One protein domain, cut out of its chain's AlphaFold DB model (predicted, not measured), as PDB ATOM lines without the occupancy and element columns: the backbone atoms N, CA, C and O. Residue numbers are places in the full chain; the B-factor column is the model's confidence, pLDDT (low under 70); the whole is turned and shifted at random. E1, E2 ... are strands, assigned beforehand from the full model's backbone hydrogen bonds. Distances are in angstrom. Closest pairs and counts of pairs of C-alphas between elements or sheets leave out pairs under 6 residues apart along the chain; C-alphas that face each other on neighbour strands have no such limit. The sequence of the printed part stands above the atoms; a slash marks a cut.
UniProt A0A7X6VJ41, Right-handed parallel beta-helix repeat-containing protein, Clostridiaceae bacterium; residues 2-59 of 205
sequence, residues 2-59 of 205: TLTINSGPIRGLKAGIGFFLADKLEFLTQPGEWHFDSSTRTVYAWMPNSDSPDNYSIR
ATOM      1  N   THR A   2     116.321 209.129 209.088       77.75
ATOM      2  CA  THR A   2     115.908 210.299 208.299       77.75
ATOM      3  C   THR A   2     116.136 209.972 206.831       77.75
ATOM      4  O   THR A   2     117.241 209.577 206.466       77.75
ATOM      5  N   LEU A   3     115.096 210.103 206.006       75.56
ATOM      6  CA  LEU A   3     115.176 209.928 204.557       75.56
ATOM      7  C   LEU A   3     115.226 211.309 203.897       75.56
ATOM      8  O   LEU A   3     114.310 212.108 204.081       75.56
ATOM      9  N   THR A   4     116.269 211.567 203.109       81.50
ATOM     10  CA  THR A   4     116.380 212.780 202.290       81.50
ATOM     11  C   THR A   4     116.023 212.440 200.849       81.50
ATOM     12  O   THR A   4     116.628 211.553 200.251       81.50
ATOM     13  N   ILE A   5     115.041 213.147 200.291       78.25
ATOM     14  CA  ILE A   5     114.617 213.012 198.894       78.25
ATOM     15  C   ILE A   5     114.936 214.301 198.137       78.25
ATOM     16  O   ILE A   5     114.740 215.394 198.662       78.25
ATOM     17  N   ASN A   6     115.415 214.178 196.897       82.25
ATOM     18  CA  ASN A   6     115.768 215.334 196.059       82.25
ATOM     19  C   ASN A   6     114.531 216.086 195.538       82.25
ATOM     20  O   ASN A   6     114.620 217.252 195.166       82.25
ATOM     21  N   SER A   7     113.376 215.417 195.502       79.94
ATOM     22  CA  SER A   7     112.077 215.988 195.152       79.94
ATOM     23  C   SER A   7     110.957 215.225 195.863       79.94
ATOM     24  O   SER A   7     111.104 214.048 196.196       79.94
ATOM     25  N   GLY A   8     109.836 215.901 196.126       76.94
ATOM     26  CA  GLY A   8     108.652 215.264 196.703       76.94
ATOM     27  C   GLY A   8     107.993 214.279 195.724       76.94
ATOM     28  O   GLY A   8     108.057 214.492 194.511       76.94
ATOM     29  N   PRO A   9     107.331 213.215 196.214       77.00
ATOM     30  CA  PRO A   9     106.602 212.295 195.347       77.00
ATOM     31  C   PRO A   9     105.382 212.978 194.712       77.00
ATOM     32  O   PRO A   9     104.846 213.947 195.248       77.00
ATOM     33  N   ILE A  10     104.889 212.424 193.599       73.50
ATOM     34  CA  ILE A  10     103.806 213.003 192.776       73.50
ATOM     35  C   ILE A  10     102.526 213.293 193.586       73.50
ATOM     36  O   ILE A  10     101.838 214.276 193.328       73.50
ATOM     37  N   ARG A  11     102.194 212.450 194.573       72.81
ATOM     38  CA  ARG A  11     101.017 212.611 195.453       72.81
ATOM     39  C   ARG A  11     101.341 213.294 196.792       72.81
ATOM     40  O   ARG A  11     100.461 213.406 197.642       72.81
ATOM     41  N   GLY A  12     102.579 213.753 196.969       77.38
ATOM     42  CA  GLY A  12     103.097 214.250 198.239       77.38
ATOM     43  C   GLY A  12     103.254 213.149 199.293       77.38
ATOM     44  O   GLY A  12     102.825 212.009 199.113       77.38
ATOM     45  N   LEU A  13     103.900 213.500 200.401       80.75
ATOM     46  CA  LEU A  13     103.911 212.690 201.615       80.75
ATOM     47  C   LEU A  13     102.955 213.338 202.607       80.75
ATOM     48  O   LEU A  13     103.015 214.546 202.837       80.75
ATOM     49  N   LYS A  14     102.071 212.541 203.197       80.69
ATOM     50  CA  LYS A  14     101.147 213.000 204.230       80.69
ATOM     51  C   LYS A  14     101.149 211.998 205.371       80.69
ATOM     52  O   LYS A  14     101.208 210.793 205.138       80.69
ATOM     53  N   ALA A  15     101.049 212.502 206.598       83.88
ATOM     54  CA  ALA A  15     100.832 211.656 207.762       83.88
ATOM     55  C   ALA A  15      99.621 210.732 207.529       83.88
ATOM     56  O   ALA A  15      98.573 211.183 207.062       83.88
ATOM     57  N   GLY A  16      99.791 209.443 207.825       85.06
ATOM     58  CA  GLY A  16      98.768 208.412 207.622       85.06
ATOM     59  C   GLY A  16      98.729 207.780 206.225       85.06
ATOM     60  O   GLY A  16      97.931 206.873 206.017       85.06
ATOM     61  N   ILE A  17      99.577 208.206 205.281       79.94
ATOM     62  CA  ILE A  17      99.728 207.545 203.976       79.94
ATOM     63  C   ILE A  17     100.974 206.655 204.004       79.94
ATOM     64  O   ILE A  17     102.081 207.137 204.241       79.94
ATOM     65  N   GLY A  18     100.782 205.355 203.765       78.38
ATOM     66  CA  GLY A  18     101.877 204.395 203.641       78.38
ATOM     67  C   GLY A  18     102.675 204.599 202.352       78.38
ATOM     68  O   GLY A  18     102.135 205.013 201.328       78.38
ATOM     69  N   PHE A  19     103.965 204.285 202.402       78.75
ATOM     70  CA  PHE A  19     104.847 204.249 201.241       78.75
ATOM     71  C   PHE A  19     105.796 203.056 201.359       78.75
ATOM     72  O   PHE A  19     106.042 202.554 202.455       78.75
ATOM     73  N   PHE A  20     106.338 202.625 200.225       80.75
ATOM     74  CA  PHE A  20     107.424 201.655 200.156       80.75
ATOM     75  C   PHE A  20     108.626 202.297 199.467       80.75
ATOM     76  O   PHE A  20     108.482 203.213 198.652       80.75
ATOM     77  N   LEU A  21     109.817 201.826 199.818       81.50
ATOM     78  CA  LEU A  21     111.054 202.157 199.125       81.50
ATOM     79  C   LEU A  21     111.463 200.932 198.309       81.50
ATOM     80  O   LEU A  21     111.342 199.809 198.788       81.50
ATOM     81  N   ALA A  22     111.904 201.149 197.075       82.38
ATOM     82  CA  ALA A  22     112.299 200.089 196.155       82.38
ATOM     83  C   ALA A  22     113.470 200.558 195.280       82.38
ATOM     84  O   ALA A  22     113.845 201.732 195.312       82.38
ATOM     85  N   ASP A  23     114.012 199.638 194.478       83.31
ATOM     86  CA  ASP A  23     115.024 199.909 193.447       83.31
ATOM     87  C   ASP A  23     116.359 200.467 193.981       83.31
ATOM     88  O   ASP A  23     116.972 201.377 193.414       83.31
ATOM     89  N   LYS A  24     116.819 199.899 195.097       88.00
ATOM     90  CA  LYS A  24     118.159 200.107 195.652       88.00
ATOM     91  C   LYS A  24     118.789 198.766 195.980       88.00
ATOM     92  O   LYS A  24     118.094 197.877 196.470       88.00
ATOM     93  N   LEU A  25     120.092 198.639 195.739       92.31
ATOM     94  CA  LEU A  25     120.831 197.417 196.047       92.31
ATOM     95  C   LEU A  25     120.757 197.090 197.544       92.31
ATOM     96  O   LEU A  25     120.640 195.930 197.915       92.31
ATOM     97  N   GLU A  26     120.736 198.111 198.399       92.25
ATOM     98  CA  GLU A  26     120.624 197.983 199.853       92.25
ATOM     99  C   GLU A  26     119.273 197.417 200.321       92.25
ATOM    100  O   GLU A  26     119.148 197.028 201.480       92.25
ATOM    101  N   PHE A  27     118.261 197.375 199.448       90.38
ATOM    102  CA  PHE A  27     116.962 196.762 199.745       90.38
ATOM    103  C   PHE A  27     116.883 195.290 199.327       90.38
ATOM    104  O   PHE A  27     115.861 194.662 199.569       90.38
ATOM    105  N   LEU A  28     117.948 194.731 198.747       91.25
ATOM    106  CA  LEU A  28     118.052 193.310 198.424       91.25
ATOM    107  C   LEU A  28     118.344 192.509 199.706       91.25
ATOM    108  O   LEU A  28     119.499 192.363 200.107       91.25
ATOM    109  N   THR A  29     117.301 192.023 200.377       91.50
ATOM    110  CA  THR A  29     117.383 191.464 201.740       91.50
ATOM    111  C   THR A  29     116.805 190.057 201.895       91.50
ATOM    112  O   THR A  29     117.026 189.430 202.933       91.50
ATOM    113  N   GLN A  30     116.102 189.531 200.889       91.12
ATOM    114  CA  GLN A  30     115.503 188.192 200.930       91.12
ATOM    115  C   GLN A  30     115.491 187.500 199.552       91.12
ATOM    116  O   GLN A  30     115.533 188.173 198.517       91.12
ATOM    117  N   PRO A  31     115.398 186.153 199.508       90.94
ATOM    118  CA  PRO A  31     115.283 185.418 198.253       90.94
ATOM    119  C   PRO A  31     114.087 185.850 197.397       90.94
ATOM    120  O   PRO A  31     112.988 186.049 197.907       90.94
ATOM    121  N   GLY A  32     114.300 185.941 196.083       86.44
ATOM    122  CA  GLY A  32     113.311 186.388 195.095       86.44
ATOM    123  C   GLY A  32     113.412 187.873 194.732       86.44
ATOM    124  O   GLY A  32     112.856 188.290 193.716       86.44
ATOM    125  N   GLU A  33     114.147 188.670 195.506       89.06
ATOM    126  CA  GLU A  33     114.393 190.073 195.182       89.06
ATOM    127  C   GLU A  33     115.510 190.229 194.143       89.06
ATOM    128  O   GLU A  33     116.390 189.375 193.989       89.06
ATOM    129  N   TRP A  34     115.482 191.349 193.421       90.56
ATOM    130  CA  TRP A  34     116.494 191.695 192.430       90.56
ATOM    131  C   TRP A  34     116.672 193.213 192.316       90.56
ATOM    132  O   TRP A  34     115.782 193.997 192.646       90.56
ATOM    133  N   HIS A  35     117.833 193.627 191.819       91.69
ATOM    134  CA  HIS A  35     118.177 195.011 191.529       91.69
ATOM    135  C   HIS A  35     118.986 195.090 190.232       91.69
ATOM    136  O   HIS A  35     119.895 194.292 190.005       91.69
ATOM    137  N   PHE A  36     118.679 196.070 189.384       91.31
ATOM    138  CA  PHE A  36     119.460 196.359 188.187       91.31
ATOM    139  C   PHE A  36     120.224 197.671 188.354       91.31
ATOM    140  O   PHE A  36     119.630 198.750 188.386       91.31
ATOM    141  N   ASP A  37     121.551 197.578 188.393       93.50
ATOM    142  CA  ASP A  37     122.428 198.740 188.366       93.50
ATOM    143  C   ASP A  37     122.672 199.159 186.912       93.50
ATOM    144  O   ASP A  37     123.444 198.545 186.173       93.50
ATOM    145  N   SER A  38     122.023 200.246 186.499       91.12
ATOM    146  CA  SER A  38     122.149 200.774 185.140       91.12
ATOM    147  C   SER A  38     123.530 201.354 184.816       91.12
ATOM    148  O   SER A  38     123.861 201.470 183.637       91.12
ATOM    149  N   SER A  39     124.318 201.748 185.824       94.25
ATOM    150  CA  SER A  39     125.643 202.347 185.613       94.25
ATOM    151  C   SER A  39     126.672 201.294 185.207       94.25
ATOM    152  O   SER A  39     127.436 201.504 184.265       94.25
ATOM    153  N   THR A  40     126.621 200.129 185.853       96.38
ATOM    154  CA  THR A  40     127.487 198.979 185.558       96.38
ATOM    155  C   THR A  40     126.840 197.969 184.609       96.38
ATOM    156  O   THR A  40     127.528 197.096 184.091       96.38
ATOM    157  N   ARG A  41     125.534 198.109 184.336       93.56
ATOM    158  CA  ARG A  41     124.698 197.153 183.587       93.56
ATOM    159  C   ARG A  41     124.672 195.761 184.229       93.56
ATOM    160  O   ARG A  41     124.638 194.754 183.526       93.56
ATOM    161  N   THR A  42     124.648 195.717 185.559       94.44
ATOM    162  CA  THR A  42     124.687 194.476 186.345       94.44
ATOM    163  C   THR A  42     123.322 194.184 186.957       94.44
ATOM    164  O   THR A  42     122.694 195.074 187.531       94.44
ATOM    165  N   VAL A  43     122.866 192.932 186.863       92.62
ATOM    166  CA  VAL A  43     121.698 192.441 187.608       92.62
ATOM    167  C   VAL A  43     122.194 191.714 188.853       92.62
ATOM    168  O   VAL A  43     122.921 190.730 188.751       92.62
ATOM    169  N   TYR A  44     121.774 192.191 190.017       93.69
ATOM    170  CA  TYR A  44     121.917 191.510 191.296       93.69
ATOM    171  C   TYR A  44     120.595 190.804 191.594       93.69
ATOM    172  O   TYR A  44     119.550 191.447 191.576       93.69
ATOM    173  N   ALA A  45     120.616 189.501 191.852       91.69
ATOM    174  CA  ALA A  45     119.420 188.727 192.174       91.69
ATOM    175  C   ALA A  45     119.708 187.806 193.359       91.69
ATOM    176  O   ALA A  45     120.735 187.126 193.380       91.69
ATOM    177  N   TRP A  46     118.808 187.784 194.343       92.06
ATOM    178  CA  TRP A  46     118.915 186.867 195.472       92.06
ATOM    179  C   TRP A  46     118.189 185.568 195.134       92.06
ATOM    180  O   TRP A  46     116.963 185.479 195.213       92.06
ATOM    181  N   MET A  47     118.947 184.540 194.760       93.12
ATOM    182  CA  MET A  47     118.369 183.258 194.367       93.12
ATOM    183  C   MET A  47     117.730 182.517 195.555       93.12
ATOM    184  O   MET A  47     118.224 182.612 196.686       93.12
ATOM    185  N   PRO A  48     116.648 181.748 195.329       91.44
ATOM    186  CA  PRO A  48     116.077 180.860 196.339       91.44
ATOM    187  C   PRO A  48     117.142 179.978 196.997       91.44
ATOM    188  O   PRO A  48     118.045 179.488 196.326       91.44
ATOM    189  N   ASN A  49     117.042 179.781 198.315       89.50
ATOM    190  CA  ASN A  49     117.956 178.938 199.105       89.50
ATOM    191  C   ASN A  49     119.453 179.286 198.971       89.50
ATOM    192  O   ASN A  49     120.294 178.430 199.236       89.50
ATOM    193  N   SER A  50     119.787 180.519 198.564       83.81
ATOM    194  CA  SER A  50     121.170 180.933 198.269       83.81
ATOM    195  C   SER A  50     121.857 180.043 197.223       83.81
ATOM    196  O   SER A  50     123.068 179.837 197.269       83.81
ATOM    197  N   ASP A  51     121.068 179.505 196.295       92.81
ATOM    198  CA  ASP A  51     121.525 178.610 195.241       92.81
ATOM    199  C   ASP A  51     122.232 179.362 194.096       92.81
ATOM    200  O   ASP A  51     122.140 180.587 193.974       92.81
ATOM    201  N   SER A  52     122.942 178.631 193.234       92.94
ATOM    202  CA  SER A  52     123.574 179.213 192.047       92.94
ATOM    203  C   SER A  52     122.517 179.718 191.053       92.94
ATOM    204  O   SER A  52     121.583 178.972 190.739       92.94
ATOM    205  N   PRO A  53     122.669 180.927 190.473       91.50
ATOM    206  CA  PRO A  53     121.826 181.398 189.371       91.50
ATOM    207  C   PRO A  53     121.784 180.444 188.169       91.50
ATOM    208  O   PRO A  53     120.768 180.394 187.478       91.50
ATOM    209  N   ASP A  54     122.844 179.654 187.957       93.44
ATOM    210  CA  ASP A  54     122.960 178.693 186.849       93.44
ATOM    211  C   ASP A  54     121.894 177.583 186.892       93.44
ATOM    212  O   ASP A  54     121.605 176.956 185.874       93.44
ATOM    213  N   ASN A  55     121.272 177.361 188.054       94.25
ATOM    214  CA  ASN A  55     120.215 176.366 188.232       94.25
ATOM    215  C   ASN A  55     118.828 176.864 187.775       94.25
ATOM    216  O   ASN A  55     117.849 176.121 187.865       94.25
ATOM    217  N   TYR A  56     118.719 178.103 187.282       91.25
ATOM    218  CA  TYR A  56     117.442 178.752 186.983       91.25
ATOM    219  C   TYR A  56     117.403 179.340 185.569       91.25
ATOM    220  O   TYR A  56     118.390 179.847 185.039       91.25
ATOM    221  N   SER A  57     116.213 179.350 184.957       91.38
ATOM    222  CA  SER A  57     115.968 180.138 183.745       91.38
ATOM    223  C   SER A  57     115.615 181.569 184.136       91.38
ATOM    224  O   SER A  57     114.482 181.861 184.515       91.38
ATOM    225  N   ILE A  58     116.592 182.467 184.042       89.19
ATOM    226  CA  ILE A  58     116.407 183.889 184.335       89.19
ATOM    227  C   ILE A  58     116.085 184.622 183.032       89.19
ATOM    228  O   ILE A  58     116.810 184.512 182.044       89.19
ATOM    229  N   ARG A  59     114.981 185.377 183.015       89.56
ATOM    230  CA  ARG A  59     114.532 186.145 181.845       89.56
ATOM    231  C   ARG A  59     114.410 187.621 182.202       89.56
ATOM    232  O   ARG A  59     113.788 187.970 183.198       89.56
TER     233      ARG A  59
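What this domain is: This is residues 2 to 59 of the 205 residues of the protein "Right-handed parallel beta-helix repeat-containing protein" of Clostridiaceae bacterium (UniProt A0A7X6VJ41). This piece has little regular structure: a long arm, residues 2 to 21, sticks out from a small body of loops with one short two-stranded hairpin, E1 and E2. Beyond the hairpin comes a stretch of 14 residues with no named element, residues 46 to 59, whose C-alphas lie 11 to 22 A from the mean of all C-alphas. The printed part has 58 residues with no named helix and two named strands, E1 then E2, antiparallel; the class is all strand, though the strands hold only 8 residues. It is only just extended, close to loose, with a radius of gyration of the C-alphas of 15.5 A, and spans 44 by 26 by 22 A.

How they stand to each other: Residues 2 to 21 stand free. E1, residues 34 to 37, and E2, residues 42 to 45, form a hairpin with a tight link of 4 residues. They are antiparallel, with 167 degrees between their directions. C-alphas 34 and 45 face each other at 4.2 A. N 35 and O 44 are within hydrogen-bond range at 2.8 A, as are N 44 and O 35 at 2.8 A.

Where its parts are: E1 measures 10.1 A from C-alpha 34 at (116.494, 191.695, 192.430) to C-alpha 37. E2 measures 9.7 A and ends with C-alpha 45 at (119.420, 188.727, 192.174).

The domain as a whole: The C-alphas farthest apart, of Ala 15 and Asp 54, are 44.9 A apart. The printed part has no cut, and no printed residue is under 70 in pLDDT.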